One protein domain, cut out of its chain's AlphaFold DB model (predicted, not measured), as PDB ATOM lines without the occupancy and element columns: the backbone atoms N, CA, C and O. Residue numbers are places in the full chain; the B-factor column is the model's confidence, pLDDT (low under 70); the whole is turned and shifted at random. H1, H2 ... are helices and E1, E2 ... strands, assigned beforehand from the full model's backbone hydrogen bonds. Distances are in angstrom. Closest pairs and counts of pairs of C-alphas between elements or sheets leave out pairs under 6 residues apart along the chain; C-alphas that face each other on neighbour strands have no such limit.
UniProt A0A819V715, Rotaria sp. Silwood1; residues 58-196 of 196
ATOM      1  N   ILE A  58       3.424   8.169  39.835       88.06
ATOM      2  CA  ILE A  58       2.287   9.040  40.164       88.06
ATOM      3  C   ILE A  58       1.055   8.212  40.552       88.06
ATOM      4  O   ILE A  58       0.413   8.527  41.553       88.06
ATOM      5  N   ASP A  59       0.798   7.103  39.850       90.69
ATOM      6  CA  ASP A  59      -0.301   6.181  40.169       90.69
ATOM      7  C   ASP A  59      -0.065   5.513  41.528       90.69
ATOM      8  O   ASP A  59      -0.939   5.522  42.390       90.69
ATOM      9  N   LEU A  60       1.155   5.009  41.770       93.19
ATOM     10  CA  LEU A  60       1.525   4.411  43.056       93.19
ATOM     11  C   LEU A  60       1.355   5.397  44.216       93.19
ATOM     12  O   LEU A  60       0.876   5.021  45.288       93.19
ATOM     13  N   PHE A  61       1.706   6.664  44.004       91.06
ATOM     14  CA  PHE A  61       1.571   7.684  45.032       91.06
ATOM     15  C   PHE A  61       0.105   8.016  45.324       91.06
ATOM     16  O   PHE A  61      -0.276   8.103  46.490       91.06
ATOM     17  N   ILE A  62      -0.715   8.184  44.285       87.88
ATOM     18  CA  ILE A  62      -2.128   8.561  44.418       87.88
ATOM     19  C   ILE A  62      -2.963   7.405  44.979       87.88
ATOM     20  O   ILE A  62      -3.778   7.623  45.874       87.88
ATOM     21  N   GLU A  63      -2.770   6.189  44.469       90.75
ATOM     22  CA  GLU A  63      -3.608   5.032  44.801       90.75
ATOM     23  C   GLU A  63      -3.117   4.281  46.044       90.75
ATOM     24  O   GLU A  63      -3.930   3.793  46.830       90.75
ATOM     25  N   TYR A  64      -1.797   4.205  46.253       92.12
ATOM     26  CA  TYR A  64      -1.196   3.364  47.294       92.12
ATOM     27  C   TYR A  64      -0.341   4.134  48.309       92.12
ATOM     28  O   TYR A  64       0.062   3.563  49.324       92.12
ATOM     29  N   GLY A  65      -0.064   5.421  48.080       90.44
ATOM     30  CA  GLY A  65       0.657   6.275  49.025       90.44
ATOM     31  C   GLY A  65       2.167   6.031  49.104       90.44
ATOM     32  O   GLY A  65       2.778   6.400  50.105       90.44
ATOM     33  N   PHE A  66       2.784   5.421  48.086       92.00
ATOM     34  CA  PHE A  66       4.237   5.218  48.026       92.00
ATOM     35  C   PHE A  66       4.790   5.421  46.610       92.00
ATOM     36  O   PHE A  66       4.045   5.502  45.643       92.00
ATOM     37  N   VAL A  67       6.116   5.487  46.482       92.50
ATOM     38  CA  VAL A  67       6.825   5.532  45.192       92.50
ATOM     39  C   VAL A  67       8.018   4.585  45.205       92.50
ATOM     40  O   VAL A  67       8.535   4.228  46.267       92.50
ATOM     41  N   LEU A  68       8.492   4.197  44.024       91.88
ATOM     42  CA  LEU A  68       9.685   3.373  43.860       91.88
ATOM     43  C   LEU A  68      10.877   4.228  43.427       91.88
ATOM     44  O   LEU A  68      10.765   5.066  42.541       91.88
ATOM     45  N   LEU A  69      12.057   3.966  43.991       89.25
ATOM     46  CA  LEU A  69      13.294   4.653  43.587       89.25
ATOM     47  C   LEU A  69      13.707   4.361  42.137       89.25
ATOM     48  O   LEU A  69      14.377   5.179  41.509       89.25
ATOM     49  N   ILE A  70      13.373   3.164  41.654       88.38
ATOM     50  CA  ILE A  70      13.624   2.691  40.294       88.38
ATOM     51  C   ILE A  70      12.339   1.994  39.847       88.38
ATOM     52  O   ILE A  70      12.057   0.885  40.296       88.38
ATOM     53  N   ASN A  71      11.555   2.662  39.001       90.50
ATOM     54  CA  ASN A  71      10.313   2.124  38.459       90.50
ATOM     55  C   ASN A  71      10.440   1.936  36.933       90.50
ATOM     56  O   ASN A  71      10.504   2.933  36.214       90.50
ATOM     57  N   PRO A  72      10.473   0.693  36.417       88.50
ATOM     58  CA  PRO A  72      10.549   0.437  34.979       88.50
ATOM     59  C   PRO A  72       9.235   0.734  34.239       88.50
ATOM     60  O   PRO A  72       9.240   0.826  33.017       88.50
ATOM     61  N   TYR A  73       8.124   0.885  34.965       88.69
ATOM     62  CA  TYR A  73       6.803   1.217  34.425       88.69
ATOM     63  C   TYR A  73       6.487   2.706  34.560       88.69
ATOM     64  O   TYR A  73       5.336   3.119  34.441       88.69
ATOM     65  N   ASN A  74       7.494   3.526  34.868       88.62
ATOM     66  CA  ASN A  74       7.250   4.933  35.096       88.62
ATOM     67  C   ASN A  74       6.856   5.640  33.802       88.62
ATOM     68  O   ASN A  74       7.556   5.552  32.788       88.62
ATOM     69  N   GLN A  75       5.764   6.386  33.880       86.38
ATOM     70  CA  GLN A  75       5.197   7.113  32.762       86.38
ATOM     71  C   GLN A  75       4.588   8.433  33.218       86.38
ATOM     72  O   GLN A  75       4.223   8.595  34.383       86.38
ATOM     73  N   LEU A  76       4.486   9.372  32.283       83.00
ATOM     74  CA  LEU A  76       3.813  10.647  32.474       83.00
ATOM     75  C   LEU A  76       2.699  10.781  31.439       83.00
ATOM     76  O   LEU A  76       2.977  10.823  30.239       83.00
ATOM     77  N   ASN A  77       1.462  10.868  31.921       82.81
ATOM     78  CA  ASN A  77       0.315  11.244  31.107       82.81
ATOM     79  C   ASN A  77       0.347  12.764  30.871       82.81
ATOM     80  O   ASN A  77       0.543  13.521  31.821       82.81
ATOM     81  N   ILE A  78       0.180  13.186  29.614       80.19
ATOM     82  CA  ILE A  78       0.229  14.597  29.195       80.19
ATOM     83  C   ILE A  78      -1.088  15.129  28.606       80.19
ATOM     84  O   ILE A  78      -1.102  16.075  27.813       80.19
ATOM     85  N   GLU A  79      -2.213  14.487  28.926       84.31
ATOM     86  CA  GLU A  79      -3.542  14.906  28.471       84.31
ATOM     87  C   GLU A  79      -3.831  16.365  28.831       84.31
ATOM     88  O   GLU A  79      -4.306  17.124  27.987       84.31
ATOM     89  N   TYR A  80      -3.493  16.784  30.053       82.62
ATOM     90  CA  TYR A  80      -3.748  18.143  30.529       82.62
ATOM     91  C   TYR A  80      -2.999  19.199  29.706       82.62
ATOM     92  O   TYR A  80      -3.571  20.206  29.281       82.62
ATOM     93  N   GLU A  81      -1.721  18.964  29.425       80.12
ATOM     94  CA  GLU A  81      -0.886  19.848  28.616       80.12
ATOM     95  C   GLU A  81      -1.389  19.908  27.173       80.12
ATOM     96  O   GLU A  81      -1.342  20.963  26.536       80.12
ATOM     97  N   LEU A  82      -1.906  18.790  26.667       79.75
ATOM     98  CA  LEU A  82      -2.503  18.693  25.344       79.75
ATOM     99  C   LEU A  82      -3.818  19.462  25.225       79.75
ATOM    100  O   LEU A  82      -4.029  20.113  24.201       79.75
ATOM    101  N   GLU A  83      -4.663  19.470  26.256       84.75
ATOM    102  CA  GLU A  83      -5.883  20.293  26.276       84.75
ATOM    103  C   GLU A  83      -5.586  21.789  26.165       84.75
ATOM    104  O   GLU A  83      -6.375  22.534  25.589       84.75
ATOM    105  N   GLN A  84      -4.438  22.238  26.680       83.31
ATOM    106  CA  GLN A  84      -4.021  23.637  26.573       83.31
ATOM    107  C   GLN A  84      -3.439  23.995  25.201       83.31
ATOM    108  O   GLN A  84      -3.434  25.168  24.822       83.31
ATOM    109  N   LEU A  85      -2.915  23.006  24.474       81.06
ATOM    110  CA  LEU A  85      -2.209  23.192  23.206       81.06
ATOM    111  C   LEU A  85      -3.104  23.014  21.979       81.06
ATOM    112  O   LEU A  85      -2.916  23.694  20.969       81.06
ATOM    113  N   LEU A  86      -4.039  22.070  22.044       83.44
ATOM    114  CA  LEU A  86      -4.871  21.669  20.918       83.44
ATOM    115  C   LEU A  86      -6.163  22.486  20.847       83.44
ATOM    116  O   LEU A  86      -6.743  22.882  21.855       83.44
ATOM    117  N   SER A  87      -6.671  22.691  19.632       86.81
ATOM    118  CA  SER A  87      -8.023  23.217  19.451       86.81
ATOM    119  C   SER A  87      -9.075  22.173  19.846       86.81
ATOM    120  O   SER A  87      -8.841  20.965  19.763       86.81
ATOM    121  N   ASN A  88     -10.284  22.627  20.193       88.12
ATOM    122  CA  ASN A  88     -11.409  21.727  20.481       88.12
ATOM    123  C   ASN A  88     -11.668  20.723  19.344       88.12
ATOM    124  O   ASN A  88     -12.000  19.573  19.608       88.12
ATOM    125  N   GLU A  89     -11.498  21.138  18.088       87.19
ATOM    126  CA  GLU A  89     -11.658  20.261  16.925       87.19
ATOM    127  C   GLU A  89     -10.598  19.151  16.905       87.19
ATOM    128  O   GLU A  89     -10.931  17.981  16.731       87.19
ATOM    129  N   GLN A  90      -9.335  19.492  17.179       84.75
ATOM    130  CA  GLN A  90      -8.243  18.519  17.253       84.75
ATOM    131  C   GLN A  90      -8.446  17.520  18.402       84.75
ATOM    132  O   GLN A  90      -8.252  16.320  18.217       84.75
ATOM    133  N   ILE A  91      -8.908  17.987  19.566       86.81
ATOM    134  CA  ILE A  91      -9.234  17.120  20.709       86.81
ATOM    135  C   ILE A  91     -10.345  16.128  20.340       86.81
ATOM    136  O   ILE A  91     -10.231  14.939  20.640       86.81
ATOM    137  N   GLN A  92     -11.406  16.583  19.661       86.62
ATOM    138  CA  GLN A  92     -12.495  15.700  19.225       86.62
ATOM    139  C   GLN A  92     -12.021  14.656  18.211       86.62
ATOM    140  O   GLN A  92     -12.428  13.498  18.297       86.62
ATOM    141  N   ILE A  93     -11.117  15.030  17.301       84.44
ATOM    142  CA  ILE A  93     -10.492  14.085  16.370       84.44
ATOM    143  C   ILE A  93      -9.747  13.000  17.157       84.44
ATOM    144  O   ILE A  93     -10.050  11.824  16.982       84.44
ATOM    145  N   ILE A  94      -8.849  13.358  18.079       82.56
ATOM    146  CA  ILE A  94      -8.089  12.375  18.879       82.56
ATOM    147  C   ILE A  94      -9.028  11.458  19.675       82.56
ATOM    148  O   ILE A  94      -8.854  10.236  19.674       82.56
ATOM    149  N   LYS A  95     -10.055  12.028  20.316       86.50
ATOM    150  CA  LYS A  95     -11.059  11.262  21.067       86.50
ATOM    151  C   LYS A  95     -11.832  10.295  20.169       86.50
ATOM    152  O   LYS A  95     -12.065   9.165  20.582       86.50
ATOM    153  N   SER A  96     -12.150  10.678  18.929       85.06
ATOM    154  CA  SER A  96     -12.853   9.804  17.977       85.06
ATOM    155  C   SER A  96     -12.068   8.543  17.589       85.06
ATOM    156  O   SER A  96     -12.675   7.544  17.211       85.06
ATOM    157  N   PHE A  97     -10.739   8.556  17.744       82.06
ATOM    158  CA  PHE A  97      -9.867   7.397  17.521       82.06
ATOM    159  C   PHE A  97      -9.506   6.637  18.808       82.06
ATOM    160  O   PHE A  97      -8.663   5.747  18.761       82.06
ATOM    161  N   ASN A  98     -10.136   6.948  19.952       81.56
ATOM    162  CA  ASN A  98      -9.834   6.361  21.270       81.56
ATOM    163  C   ASN A  98      -8.370   6.522  21.709       81.56
ATOM    164  O   ASN A  98      -7.833   5.720  22.467       81.56
ATOM    165  N   TYR A  99      -7.723   7.579  21.235       80.94
ATOM    166  CA  TYR A  99      -6.308   7.843  21.473       80.94
ATOM    167  C   TYR A  99      -6.055   8.685  22.721       80.94
ATOM    168  O   TYR A  99      -4.972   8.630  23.295       80.94
ATOM    169  N   TRP A 100      -7.071   9.402  23.192       81.50
ATOM    170  CA  TRP A 100      -6.946  10.334  24.308       81.50
ATOM    171  C   TRP A 100      -6.320   9.707  25.568       81.50
ATOM    172  O   TRP A 100      -5.367  10.248  26.103       81.50
ATOM    173  N   ASN A 101      -6.737   8.500  25.951       75.06
ATOM    174  CA  ASN A 101      -6.271   7.851  27.185       75.06
ATOM    175  C   ASN A 101      -4.921   7.113  27.041       75.06
ATOM    176  O   ASN A 101      -4.609   6.247  27.850       75.06
ATOM    177  N   SER A 102      -4.162   7.357  25.969       75.25
ATOM    178  CA  SER A 102      -2.892   6.662  25.674       75.25
ATOM    179  C   SER A 102      -1.738   7.633  25.407       75.25
ATOM    180  O   SER A 102      -0.793   7.328  24.677       75.25
ATOM    181  N   LEU A 103      -1.846   8.845  25.953       75.81
ATOM    182  CA  LEU A 103      -0.921   9.954  25.734       75.81
ATOM    183  C   LEU A 103       0.182   9.958  26.798       75.81
ATOM    184  O   LEU A 103       0.242  10.840  27.654       75.81
ATOM    185  N   GLU A 104       1.055   8.952  26.730       80.38
ATOM    186  CA  GLU A 104       2.064   8.682  27.761       80.38
ATOM    187  C   GLU A 104       3.504   8.810  27.235       80.38
ATOM    188  O   GLU A 104       3.844   8.308  26.154       80.38
ATOM    189  N   PHE A 105       4.356   9.471  28.026       75.69
ATOM    190  CA  PHE A 105       5.816   9.405  27.918       75.69
ATOM    191  C   PHE A 105       6.366   8.346  28.866       75.69
ATOM    192  O   PHE A 105       6.029   8.366  30.046       75.69
ATOM    193  N   TYR A 106       7.266   7.485  28.387       76.75
ATOM    194  CA  TYR A 106       7.866   6.419  29.193       76.75
ATOM    195  C   TYR A 106       9.287   6.781  29.632       76.75
ATOM    196  O   TYR A 106      10.108   7.226  28.826       76.75
ATOM    197  N   SER A 107       9.607   6.554  30.907       68.62
ATOM    198  CA  SER A 107      10.976   6.707  31.413       68.62
ATOM    199  C   SER A 107      11.857   5.515  31.014       68.62
ATOM    200  O   SER A 107      11.393   4.378  30.962       68.62
ATOM    201  N   GLY A 108      13.147   5.749  30.748       62.50
ATOM    202  CA  GLY A 108      14.163   4.689  30.683       62.50
ATOM    203  C   GLY A 108      14.308   3.956  29.345       62.50
ATOM    204  O   GLY A 108      15.377   3.407  29.082       62.50
ATOM    205  N   ASN A 109      13.310   4.007  28.459       63.06
ATOM    206  CA  ASN A 109      13.397   3.384  27.129       63.06
ATOM    207  C   ASN A 109      13.736   4.364  25.999       63.06
ATOM    208  O   ASN A 109      13.988   3.926  24.877       63.06
ATOM    209  N   ASN A 110      13.813   5.675  26.279       63.69
ATOM    210  CA  ASN A 110      13.907   6.707  25.242       63.69
ATOM    211  C   ASN A 110      12.867   6.455  24.134       63.69
ATOM    212  O   ASN A 110      13.221   6.415  22.950       63.69
ATOM    213  N   ASP A 111      11.612   6.270  24.535       65.69
ATOM    214  CA  ASP A 111      10.513   6.002  23.618       65.69
ATOM    215  C   ASP A 111       9.284   6.847  23.967       65.69
ATOM    216  O   ASP A 111       9.117   7.295  25.105       65.69
ATOM    217  N   ILE A 112       8.440   7.092  22.972       72.06
ATOM    218  CA  ILE A 112       7.198   7.857  23.100       72.06
ATOM    219  C   ILE A 112       6.053   7.024  22.536       72.06
ATOM    220  O   ILE A 112       6.229   6.313  21.547       72.06
ATOM    221  N   SER A 113       4.868   7.114  23.138       76.44
ATOM    222  CA  SER A 113       3.705   6.415  22.590       76.44
ATOM    223  C   SER A 113       3.434   6.849  21.141       76.44
ATOM    224  O   SER A 113       3.553   8.023  20.769       76.44
ATOM    225  N   TRP A 114       3.022   5.893  20.301       74.25
ATOM    226  CA  TRP A 114       2.600   6.160  18.918       74.25
ATOM    227  C   TRP A 114       1.514   7.240  18.847       74.25
ATOM    228  O   TRP A 114       1.464   8.058  17.926       74.25
ATOM    229  N   THR A 115       0.669   7.283  19.871       77.38
ATOM    230  CA  THR A 115      -0.407   8.248  20.000       77.38
ATOM    231  C   THR A 115       0.087   9.682  20.163       77.38
ATOM    232  O   THR A 115      -0.486  10.596  19.562       77.38
ATOM    233  N   ILE A 116       1.183   9.899  20.896       77.31
ATOM    234  CA  ILE A 116       1.828  11.216  20.975       77.31
ATOM    235  C   ILE A 116       2.348  11.630  19.597       77.31
ATOM    236  O   ILE A 116       2.096  12.754  19.172       77.31
ATOM    237  N   ILE A 117       2.986  10.724  18.846       74.50
ATOM    238  CA  ILE A 117       3.464  11.018  17.481       74.50
ATOM    239  C   ILE A 117       2.305  11.480  16.589       74.50
ATOM    240  O   ILE A 117       2.408  12.507  15.910       74.50
ATOM    241  N   LYS A 118       1.175  10.769  16.629       76.62
ATOM    242  CA  LYS A 118      -0.022  11.129  15.858       76.62
ATOM    243  C   LYS A 118      -0.677  12.420  16.330       76.62
ATOM    244  O   LYS A 118      -1.170  13.183  15.500       76.62
ATOM    245  N   THR A 119      -0.618  12.714  17.621       78.56
ATOM    246  CA  THR A 119      -1.090  13.988  18.175       78.56
ATOM    247  C   THR A 119      -0.235  15.157  17.695       78.56
ATOM    248  O   THR A 119      -0.768  16.183  17.275       78.56
ATOM    249  N   ILE A 120       1.088  14.986  17.658       74.75
ATOM    250  CA  ILE A 120       2.001  15.997  17.118       74.75
ATOM    251  C   ILE A 120       1.756  16.216  15.621       74.75
ATOM    252  O   ILE A 120       1.815  17.350  15.143       74.75
ATOM    253  N   GLU A 121       1.445  15.158  14.870       73.56
ATOM    254  CA  GLU A 121       1.041  15.254  13.464       73.56
ATOM    255  C   GLU A 121      -0.205  16.120  13.291       73.56
ATOM    256  O   GLU A 121      -0.198  17.036  12.467       73.56
ATOM    257  N   LEU A 122      -1.234  15.886  14.104       77.94
ATOM    258  CA  LEU A 122      -2.470  16.661  14.070       77.94
ATOM    259  C   LEU A 122      -2.242  18.124  14.470       77.94
ATOM    260  O   LEU A 122      -2.811  19.030  13.861       77.94
ATOM    261  N   TYR A 123      -1.386  18.363  15.468       76.12
ATOM    262  CA  TYR A 123      -0.974  19.709  15.866       76.12
ATOM    263  C   TYR A 123      -0.223  20.430  14.735       76.12
ATOM    264  O   TYR A 123      -0.441  21.615  14.488       76.12
ATOM    265  N   SER A 124       0.631  19.702  14.009       71.81
ATOM    266  CA  SER A 124       1.519  20.251  12.980       71.81
ATOM    267  C   SER A 124       0.857  20.450  11.610       71.81
ATOM    268  O   SER A 124       1.267  21.347  10.873       71.81
ATOM    269  N   ASN A 125      -0.120  19.613  11.239       66.25
ATOM    270  CA  ASN A 125      -0.760  19.595   9.922       66.25
ATOM    271  C   ASN A 125      -2.283  19.754  10.044       66.25
ATOM    272  O   ASN A 125      -2.996  18.809  10.358       66.25
ATOM    273  N   GLN A 126      -2.794  20.933   9.692       58.16
ATOM    274  CA  GLN A 126      -4.216  21.269   9.841       58.16
ATOM    275  C   GLN A 126      -5.173  20.640   8.803       58.16
ATOM    276  O   GLN A 126      -6.375  20.791   8.972       58.16
ATOM    277  N   TYR A 127      -4.709  19.964   7.735       51.06
ATOM    278  CA  TYR A 127      -5.618  19.612   6.618       51.06
ATOM    279  C   TYR A 127      -5.491  18.215   5.976       51.06
ATOM    280  O   TYR A 127      -6.351  17.881   5.174       51.06
ATOM    281  N   ASN A 128      -4.495  17.384   6.310       58.56
ATOM    282  CA  ASN A 128      -4.313  16.042   5.706       58.56
ATOM    283  C   ASN A 128      -3.869  14.990   6.744       58.56
ATOM    284  O   ASN A 128      -3.029  14.141   6.457       58.56
ATOM    285  N   TRP A 129      -4.370  15.086   7.975       66.69
ATOM    286  CA  TRP A 129      -4.041  14.120   9.021       66.69
ATOM    287  C   TRP A 129      -4.830  12.818   8.823       66.69
ATOM    288  O   TRP A 129      -6.051  12.848   8.659       66.69
ATOM    289  N   SER A 130      -4.133  11.683   8.862       65.88
ATOM    290  CA  SER A 130      -4.724  10.344   8.850       65.88
ATOM    291  C   SER A 130      -4.044   9.485   9.922       65.88
ATOM    292  O   SER A 130      -2.809   9.378   9.955       65.88
ATOM    293  N   PRO A 131      -4.817   8.816  10.794       64.88
ATOM    294  CA  PRO A 131      -4.248   7.955  11.824       64.88
ATOM    295  C   PRO A 131      -3.613   6.687  11.245       64.88
ATOM    296  O   PRO A 131      -2.855   6.022  11.948       64.88
ATOM    297  N   TYR A 132      -3.890   6.375   9.974       67.31
ATOM    298  CA  TYR A 132      -3.420   5.180   9.274       67.31
ATOM    299  C   TYR A 132      -2.282   5.454   8.284       67.31
ATOM    300  O   TYR A 132      -1.716   4.506   7.741       67.31
ATOM    301  N   ASP A 133      -1.936   6.721   8.045       64.62
ATOM    302  CA  ASP A 133      -0.876   7.065   7.100       64.62
ATOM    303  C   ASP A 133       0.500   6.829   7.734       64.62
ATOM    304  O   ASP A 133       0.799   7.299   8.838       64.62
ATOM    305  N   ASP A 134       1.337   6.079   7.016       55.38
ATOM    306  CA  ASP A 134       2.696   5.748   7.426       55.38
ATOM    307  C   ASP A 134       3.662   6.902   7.093       55.38
ATOM    308  O   ASP A 134       3.634   7.491   6.008       55.38
ATOM    309  N   LEU A 135       4.537   7.225   8.045       52.78
ATOM    310  CA  LEU A 135       5.357   8.444   8.135       52.78
ATOM    311  C   LEU A 135       6.437   8.587   7.048       52.78
ATOM    312  O   LEU A 135       7.230   9.531   7.064       52.78
ATOM    313  N   SER A 136       6.533   7.654   6.106       49.66
ATOM    314  CA  SER A 136       7.801   7.397   5.434       49.66
ATOM    315  C   SER A 136       8.206   8.384   4.332       49.66
ATOM    316  O   SER A 136       9.376   8.340   3.958       49.66
ATOM    317  N   ILE A 137       7.349   9.269   3.779       48.12
ATOM    318  CA  ILE A 137       7.713   9.856   2.459       48.12
ATOM    319  C   ILE A 137       7.583  11.381   2.247       48.12
ATOM    320  O   ILE A 137       8.424  11.908   1.522       48.12
ATOM    321  N   LYS A 138       6.627  12.153   2.798       48.81
ATOM    322  CA  LYS A 138       6.310  13.456   2.141       48.81
ATOM    323  C   LYS A 138       6.670  14.791   2.814       48.81
ATOM    324  O   LYS A 138       6.823  15.744   2.062       48.81
ATOM    325  N   ASN A 139       6.870  14.918   4.133       53.22
ATOM    326  CA  ASN A 139       7.019  16.256   4.769       53.22
ATOM    327  C   ASN A 139       8.016  16.338   5.949       53.22
ATOM    328  O   ASN A 139       7.798  17.066   6.917       53.22
ATOM    329  N   LYS A 140       9.144  15.626   5.863       54.09
ATOM    330  CA  LYS A 140      10.101  15.447   6.974       54.09
ATOM    331  C   LYS A 140      10.664  16.751   7.574       54.09
ATOM    332  O   LYS A 140      10.864  16.826   8.778       54.09
ATOM    333  N   TYR A 141      10.885  17.789   6.761       49.56
ATOM    334  CA  TYR A 141      11.580  19.009   7.208       49.56
ATOM    335  C   TYR A 141      10.694  20.013   7.962       49.56
ATOM    336  O   TYR A 141      11.146  20.593   8.939       49.56
ATOM    337  N   LYS A 142       9.428  20.203   7.558       54.78
ATOM    338  CA  LYS A 142       8.503  21.145   8.225       54.78
ATOM    339  C   LYS A 142       7.892  20.557   9.503       54.78
ATOM    340  O   LYS A 142       7.562  21.284  10.431       54.78
ATOM    341  N   PHE A 143       7.770  19.231   9.538       58.16
ATOM    342  CA  PHE A 143       7.319  18.478  10.704       58.16
ATOM    343  C   PHE A 143       8.287  18.645  11.887       58.16
ATOM    344  O   PHE A 143       7.861  18.808  13.024       58.16
ATOM    345  N   ASN A 144       9.584  18.712  11.594       62.56
ATOM    346  CA  ASN A 144      10.660  18.780  12.573       62.56
ATOM    347  C   ASN A 144      10.580  20.021  13.501       62.56
ATOM    348  O   ASN A 144      10.605  19.894  14.727       62.56
ATOM    349  N   ASP A 145      10.374  21.218  12.939       67.69
ATOM    350  CA  ASP A 145      10.293  22.459  13.727       67.69
ATOM    351  C   ASP A 145       9.037  22.519  14.619       67.69
ATOM    352  O   ASP A 145       9.115  22.952  15.773       67.69
ATOM    353  N   ASN A 146       7.891  22.038  14.123       69.69
ATOM    354  CA  ASN A 146       6.632  22.026  14.876       69.69
ATOM    355  C   ASN A 146       6.643  20.987  16.008       69.69
ATOM    356  O   ASN A 146       6.182  21.293  17.107       69.69
ATOM    357  N   ILE A 147       7.222  19.799  15.780       70.12
ATOM    358  CA  ILE A 147       7.457  18.796  16.833       70.12
ATOM    359  C   ILE A 147       8.302  19.404  17.952       70.12
ATOM    360  O   ILE A 147       7.966  19.297  19.132       70.12
ATOM    361  N   LYS A 148       9.401  20.068  17.583       71.50
ATOM    362  CA  LYS A 148      10.315  20.681  18.543       71.50
ATOM    363  C   LYS A 148       9.612  21.748  19.379       71.50
ATOM    364  O   LYS A 148       9.787  21.773  20.594       71.50
ATOM    365  N   GLN A 149       8.807  22.605  18.752       75.06
ATOM    366  CA  GLN A 149       8.021  23.616  19.464       75.06
ATOM    367  C   GLN A 149       6.974  22.994  20.388       75.06
ATOM    368  O   GLN A 149       6.904  23.381  21.551       75.06
ATOM    369  N   PHE A 150       6.212  22.012  19.900       77.38
ATOM    370  CA  PHE A 150       5.215  21.293  20.691       77.38
ATOM    371  C   PHE A 150       5.834  20.727  21.977       77.38
ATOM    372  O   PHE A 150       5.342  20.976  23.075       77.38
ATOM    373  N   LEU A 151       6.977  20.055  21.861       73.00
ATOM    374  CA  LEU A 151       7.621  19.398  22.997       73.00
ATOM    375  C   LEU A 151       8.311  20.373  23.948       73.00
ATOM    376  O   LEU A 151       8.347  20.121  25.150       73.00
ATOM    377  N   ILE A 152       8.807  21.508  23.443       76.94
ATOM    378  CA  ILE A 152       9.264  22.609  24.301       76.94
ATOM    379  C   ILE A 152       8.104  23.129  25.153       76.94
ATOM    380  O   ILE A 152       8.301  23.338  26.347       76.94
ATOM    381  N   ILE A 153       6.911  23.312  24.576       79.81
ATOM    382  CA  ILE A 153       5.757  23.818  25.328       79.81
ATOM    383  C   ILE A 153       5.277  22.785  26.349       79.81
ATOM    384  O   ILE A 153       5.093  23.140  27.509       79.81
ATOM    385  N   VAL A 154       5.149  21.511  25.961       77.94
ATOM    386  CA  VAL A 154       4.787  20.433  26.900       77.94
ATOM    387  C   VAL A 154       5.779  20.389  28.060       77.94
ATOM    388  O   VAL A 154       5.374  20.455  29.214       77.94
ATOM    389  N   LYS A 155       7.087  20.401  27.774       76.62
ATOM    390  CA  LYS A 155       8.130  20.470  28.805       76.62
ATOM    391  C   LYS A 155       7.945  21.671  29.741       76.62
ATOM    392  O   LYS A 155       8.010  21.504  30.954       76.62
ATOM    393  N   GLN A 156       7.726  22.865  29.193       79.06
ATOM    394  CA  GLN A 156       7.543  24.089  29.982       79.06
ATOM    395  C   GLN A 156       6.295  24.035  30.869       79.06
ATOM    396  O   GLN A 156       6.345  24.496  32.010       79.06
ATOM    397  N   ASN A 157       5.196  23.475  30.362       79.56
ATOM    398  CA  ASN A 157       3.956  23.322  31.116       79.56
ATOM    399  C   ASN A 157       4.154  22.370  32.296       79.56
ATOM    400  O   ASN A 157       3.879  22.764  33.429       79.56
ATOM    401  N   ILE A 158       4.751  21.196  32.067       74.44
ATOM    402  CA  ILE A 158       4.970  20.254  33.167       74.44
ATOM    403  C   ILE A 158       5.971  20.832  34.193       74.44
ATOM    404  O   ILE A 158       5.781  20.694  35.402       74.44
ATOM    405  N   GLU A 159       7.023  21.543  33.747       75.00
ATOM    406  CA  GLU A 159       7.987  22.192  34.659       75.00
ATOM    407  C   GLU A 159       7.299  23.220  35.566       75.00
ATOM    408  O   GLU A 159       7.603  23.311  36.761       75.00
ATOM    409  N   LYS A 160       6.357  23.985  35.010       77.38
ATOM    410  CA  LYS A 160       5.576  24.984  35.740       77.38
ATOM    411  C   LYS A 160       4.631  24.334  36.750       77.38
ATOM    412  O   LYS A 160       4.594  24.783  37.898       77.38
ATOM    413  N   ASP A 161       3.896  23.303  36.350       72.88
ATOM    414  CA  ASP A 161       2.931  22.627  37.223       72.88
ATOM    415  C   ASP A 161       3.642  21.971  38.412       72.88
ATOM    416  O   ASP A 161       3.207  22.089  39.562       72.88
ATOM    417  N   PHE A 162       4.832  21.412  38.182       70.00
ATOM    418  CA  PHE A 162       5.628  20.835  39.257       70.00
ATOM    419  C   PHE A 162       6.156  21.882  40.253       70.00
ATOM    420  O   PHE A 162       6.145  21.656  41.466       70.00
ATOM    421  N   GLN A 163       6.591  23.056  39.780       69.81
ATOM    422  CA  GLN A 163       7.011  24.151  40.670       69.81
ATOM    423  C   GLN A 163       5.876  24.612  41.601       69.81
ATOM    424  O   GLN A 163       6.129  25.007  42.745       69.81
ATOM    425  N   GLN A 164       4.624  24.527  41.146       70.25
ATOM    426  CA  GLN A 164       3.448  24.869  41.949       70.25
ATOM    427  C   GLN A 164       3.103  23.804  42.996       70.25
ATOM    428  O   GLN A 164       2.536  24.136  44.036       70.25
ATOM    429  N   TRP A 165       3.508  22.549  42.794       67.19
ATOM    430  CA  TRP A 165       3.200  21.415  43.674       67.19
ATOM    431  C   TRP A 165       3.956  21.430  45.023       67.19
ATOM    432  O   TRP A 165       4.062  20.428  45.734       67.19
ATOM    433  N   THR A 166       4.539  22.568  45.409       57.22
ATOM    434  CA  THR A 166       5.605  22.622  46.408       57.22
ATOM    435  C   THR A 166       5.165  22.563  47.871       57.22
ATOM    436  O   THR A 166       6.035  22.314  48.709       57.22
ATOM    437  N   THR A 167       3.880  22.696  48.207       56.09
ATOM    438  CA  THR A 167       3.493  23.099  49.572       56.09
ATOM    439  C   THR A 167       3.047  22.006  50.555       56.09
ATOM    440  O   THR A 167       3.066  22.300  51.743       56.09
ATOM    441  N   ASN A 168       2.700  20.769  50.153       56.38
ATOM    442  CA  ASN A 168       1.884  19.902  51.041       56.38
ATOM    443  C   ASN A 168       2.290  18.416  51.226       56.38
ATOM    444  O   ASN A 168       1.540  17.691  51.873       56.38
ATOM    445  N   TYR A 169       3.435  17.934  50.726       61.81
ATOM    446  CA  TYR A 169       3.753  16.487  50.739       61.81
ATOM    447  C   TYR A 169       5.044  16.111  51.474       61.81
ATOM    448  O   TYR A 169       5.935  16.940  51.672       61.81
ATOM    449  N   CYS A 170       5.138  14.831  51.860       67.88
ATOM    450  CA  CYS A 170       6.331  14.235  52.456       67.88
ATOM    451  C   CYS A 170       7.549  14.439  51.536       67.88
ATOM    452  O   CYS A 170       7.487  14.240  50.321       67.88
ATOM    453  N   ILE A 171       8.656  14.913  52.115       74.88
ATOM    454  CA  ILE A 171       9.813  15.428  51.362       74.88
ATOM    455  C   ILE A 171      10.458  14.331  50.496       74.88
ATOM    456  O   ILE A 171      10.990  14.632  49.430       74.88
ATOM    457  N   GLN A 172      10.420  13.070  50.933       81.94
ATOM    458  CA  GLN A 172      11.121  11.968  50.270       81.94
ATOM    459  C   GLN A 172      10.437  11.539  48.967       81.94
ATOM    460  O   GLN A 172      11.069  11.573  47.914       81.94
ATOM    461  N   GLU A 173       9.149  11.207  49.016       83.88
ATOM    462  CA  GLU A 173       8.345  10.791  47.863       83.88
ATOM    463  C   GLU A 173       8.296  11.906  46.815       83.88
ATOM    464  O   GLU A 173       8.499  11.663  45.627       83.88
ATOM    465  N   LYS A 174       8.159  13.159  47.266       79.50
ATOM    466  CA  LYS A 174       8.221  14.340  46.400       79.50
ATOM    467  C   LYS A 174       9.548  14.443  45.645       79.50
ATOM    468  O   LYS A 174       9.550  14.766  44.461       79.50
ATOM    469  N   ASN A 175      10.677  14.193  46.310       82.88
ATOM    470  CA  ASN A 175      11.989  14.252  45.661       82.88
ATOM    471  C   ASN A 175      12.153  13.151  44.607       82.88
ATOM    472  O   ASN A 175      12.787  13.388  43.580       82.88
ATOM    473  N   ILE A 176      11.585  11.968  44.853       86.88
ATOM    474  CA  ILE A 176      11.585  10.861  43.891       86.88
ATOM    475  C   ILE A 176      10.728  11.231  42.679       86.88
ATOM    476  O   ILE A 176      11.249  11.226  41.569       86.88
ATOM    477  N   LEU A 177       9.486  11.681  42.890       85.50
ATOM    478  CA  LEU A 177       8.603  12.137  41.809       85.50
ATOM    479  C   LEU A 177       9.224  13.279  40.998       85.50
ATOM    480  O   LEU A 177       9.136  13.293  39.774       85.50
ATOM    481  N   TYR A 178       9.910  14.215  41.659       81.12
ATOM    482  CA  TYR A 178      10.621  15.281  40.957       81.12
ATOM    483  C   TYR A 178      11.757  14.744  40.086       81.12
ATOM    484  O   TYR A 178      11.924  15.161  38.941       81.12
ATOM    485  N   LYS A 179      12.561  13.820  40.620       83.38
ATOM    486  CA  LYS A 179      13.668  13.212  39.879       83.38
ATOM    487  C   LYS A 179      13.159  12.415  38.680       83.38
ATOM    488  O   LYS A 179      13.745  12.503  37.601       83.38
ATOM    489  N   ASP A 180      12.089  11.661  38.866       84.56
ATOM    490  CA  ASP A 180      11.417  10.918  37.808       84.56
ATOM    491  C   ASP A 180      10.950  11.842  36.698       84.56
ATOM    492  O   ASP A 180      11.249  11.620  35.530       84.56
ATOM    493  N   PHE A 181      10.301  12.935  37.078       78.38
ATOM    494  CA  PHE A 181       9.863  13.953  36.149       78.38
ATOM    495  C   PHE A 181      11.028  14.551  35.342       78.38
ATOM    496  O   PHE A 181      10.972  14.605  34.112       78.38
ATOM    497  N   LEU A 182      12.121  14.936  36.009       77.94
ATOM    498  CA  LEU A 182      13.323  15.426  35.327       77.94
ATOM    499  C   LEU A 182      13.906  14.382  34.369       77.94
ATOM    500  O   LEU A 182      14.402  14.740  33.300       77.94
ATOM    501  N   THR A 183      13.829  13.103  34.739       81.25
ATOM    502  CA  THR A 183      14.275  11.986  33.900       81.25
ATOM    503  C   THR A 183      13.384  11.858  32.668       81.25
ATOM    504  O   THR A 183      13.900  11.829  31.558       81.25
ATOM    505  N   ILE A 184      12.059  11.895  32.825       76.62
ATOM    506  CA  ILE A 184      11.105  11.841  31.708       76.62
ATOM    507  C   ILE A 184      11.308  13.025  30.758       76.62
ATOM    508  O   ILE A 184      11.369  12.826  29.546       76.62
ATOM    509  N   ILE A 185      11.495  14.246  31.272       72.50
ATOM    510  CA  ILE A 185      11.832  15.419  30.446       72.50
ATOM    511  C   ILE A 185      13.114  15.197  29.654       72.50
ATOM    512  O   ILE A 185      13.195  15.545  28.470       72.50
ATOM    513  N   HIS A 186      14.153  14.722  30.336       76.94
ATOM    514  CA  HIS A 186      15.463  14.532  29.743       76.94
ATOM    515  C   HIS A 186      15.403  13.474  28.639       76.94
ATOM    516  O   HIS A 186      15.827  13.744  27.515       76.94
ATOM    517  N   ASP A 187      14.803  12.324  28.934       76.06
ATOM    518  CA  ASP A 187      14.633  11.222  27.995       76.06
ATOM    519  C   ASP A 187      13.796  11.681  26.803       76.06
ATOM    520  O   ASP A 187      14.241  11.560  25.666       76.06
ATOM    521  N   THR A 188      12.666  12.355  27.040       70.12
ATOM    522  CA  THR A 188      11.847  12.968  25.981       70.12
ATOM    523  C   THR A 188      12.690  13.895  25.103       70.12
ATOM    524  O   THR A 188      12.647  13.798  23.879       70.12
ATOM    525  N   SER A 189      13.544  14.735  25.698       69.38
ATOM    526  CA  SER A 189      14.456  15.618  24.954       69.38
ATOM    527  C   SER A 189      15.438  14.841  24.062       69.38
ATOM    528  O   SER A 189      15.729  15.286  22.950       69.38
ATOM    529  N   ILE A 190      15.929  13.679  24.511       72.19
ATOM    530  CA  ILE A 190      16.795  12.787  23.721       72.19
ATOM    531  C   ILE A 190      16.015  12.132  22.584       72.19
ATOM    532  O   ILE A 190      16.504  12.101  21.453       72.19
ATOM    533  N   VAL A 191      14.825  11.593  22.862       66.69
ATOM    534  CA  VAL A 191      13.990  10.942  21.841       66.69
ATOM    535  C   VAL A 191      13.726  11.894  20.694       66.69
ATOM    536  O   VAL A 191      13.902  11.536  19.534       66.69
ATOM    537  N   ILE A 192      13.402  13.137  21.025       61.50
ATOM    538  CA  ILE A 192      13.199  14.198  20.049       61.50
ATOM    539  C   ILE A 192      14.416  14.336  19.157       61.50
ATOM    540  O   ILE A 192      14.285  14.199  17.950       61.50
ATOM    541  N   GLN A 193      15.604  14.518  19.734       64.75
ATOM    542  CA  GLN A 193      16.837  14.663  18.959       64.75
ATOM    543  C   GLN A 193      17.109  13.494  18.000       64.75
ATOM    544  O   GLN A 193      17.812  13.699  17.020       64.75
ATOM    545  N   LYS A 194      16.574  12.290  18.252       64.06
ATOM    546  CA  LYS A 194      16.685  11.149  17.324       64.06
ATOM    547  C   LYS A 194      15.742  11.243  16.123       64.06
ATOM    548  O   LYS A 194      16.063  10.706  15.065       64.06
ATOM    549  N   TYR A 195      14.570  11.850  16.295       56.41
ATOM    550  CA  TYR A 195      13.563  12.006  15.240       56.41
ATOM    551  C   TYR A 195      13.729  13.312  14.435       56.41
ATOM    552  O   TYR A 195      13.079  13.466  13.397       56.41
ATOM    553  N   ILE A 196      14.613  14.212  14.892       50.94
ATOM    554  CA  ILE A 196      15.064  15.450  14.229       50.94
ATOM    555  C   ILE A 196      16.264  15.172  13.320       50.94
ATOM    556  O   ILE A 196      16.251  15.706  12.186       50.94
TER     557      ILE A 196
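AT A GLANCE: This is residues 58 to 196 of the 196 residues of a protein of Rotaria sp. Silwood1 (UniProt A0A819V715). A two-strand ribbon, E1 and E2, and short helices pack along one side of a long helical hairpin, H5 and H6, whose two nearly antiparallel helices make the longest axis. The ribbon packs on H6, H2 packs on H5 and H4 crosses H5 near its beginning, while H3 lies beyond H4 and H1 lies near H6 towards the other end. The printed part has 139 residues with six named helices and two named strands, in the order H1 E1 H2 H3 E2 H4 H5 H6; the sheet, E1 - E2, is antiparallel and the class is mostly helix. The whole is compact, with a radius of gyration of the C-alphas of 16.0 A, yet elongated, spanning 49 by 30 by 23 A.

HOW THE PARTS SIT: E1, residues 75 to 77, and E2, residues 104 to 106, are antiparallel neighbours at 162 degrees; N 76 and O 105 are within hydrogen-bond range at 2.9 A, as are N 105 and O 76 at 2.9 A. Residues 105 to 106 of E2 also pair with residues 111 to 112, antiparallel. The closest C-alphas of E2 and H6, residues 171 to 195, are those of Tyr 106 and Ile 184, 6.8 A apart. H6 touches H5, residues 140 to 164, closest at the C-alphas of Lys 155 and Ile 185, 6.5 A, at a shallow tilt of 8 degrees, opposite ways: a helical hairpin. H5 is the hub, touching three helices. H2, residues 79 to 85, touches residues 154 to 158 of H5 alone, closest at the C-alphas of Glu 81 and Val 154, 6.0 A, at a steep tilt of 63 degrees. H4, residues 114 to 124, touches residues 143 to 150 of H5 alone, closest at the C-alphas of Ser 124 and Asn 146, 5.7 A, about perpendicular at 73 degrees. H3, residues 88 to 96, only just touches H4, with 3 pairs of C-alphas within 8 A, the closest those of Gln 90 and Leu 122, 6.8 A. H1, residues 58 to 64, is close to H6 but not clearly touching, the closest C-alphas being those of Ile 58 and Leu 177, 7.2 A; H1 and H5 are apart. Every O i to N i+4 pair is within hydrogen-bond range in H1, H2, H3, H4 and H6, and 18 of 21 are in H5.

IN THESE COORDINATES: E1 measures 6.6 A from first to last C-alpha and E2 6.4 A. H5 measures 36.8 A, from C-alpha 140 at (10.101, 15.447, 6.974), and H6 36.5 A, to C-alpha 195 at (13.563, 12.006, 15.240). H4 measures 15.3 A, H3 12.3 A, H2 9.9 A and H1 9.8 A, H1 beginning at C-alpha 58 at (2.287, 9.040, 40.164).

THE WHOLE: The C-alphas farthest apart, of Lys 138 and Cys 170, are 50.3 A apart. The printed part has no cut. The link from H4 to H5, residues 125 to 139, is long. The mean pLDDT of the printed part is 74.9, and 41 residues are under 70, among them residues 125 to 146.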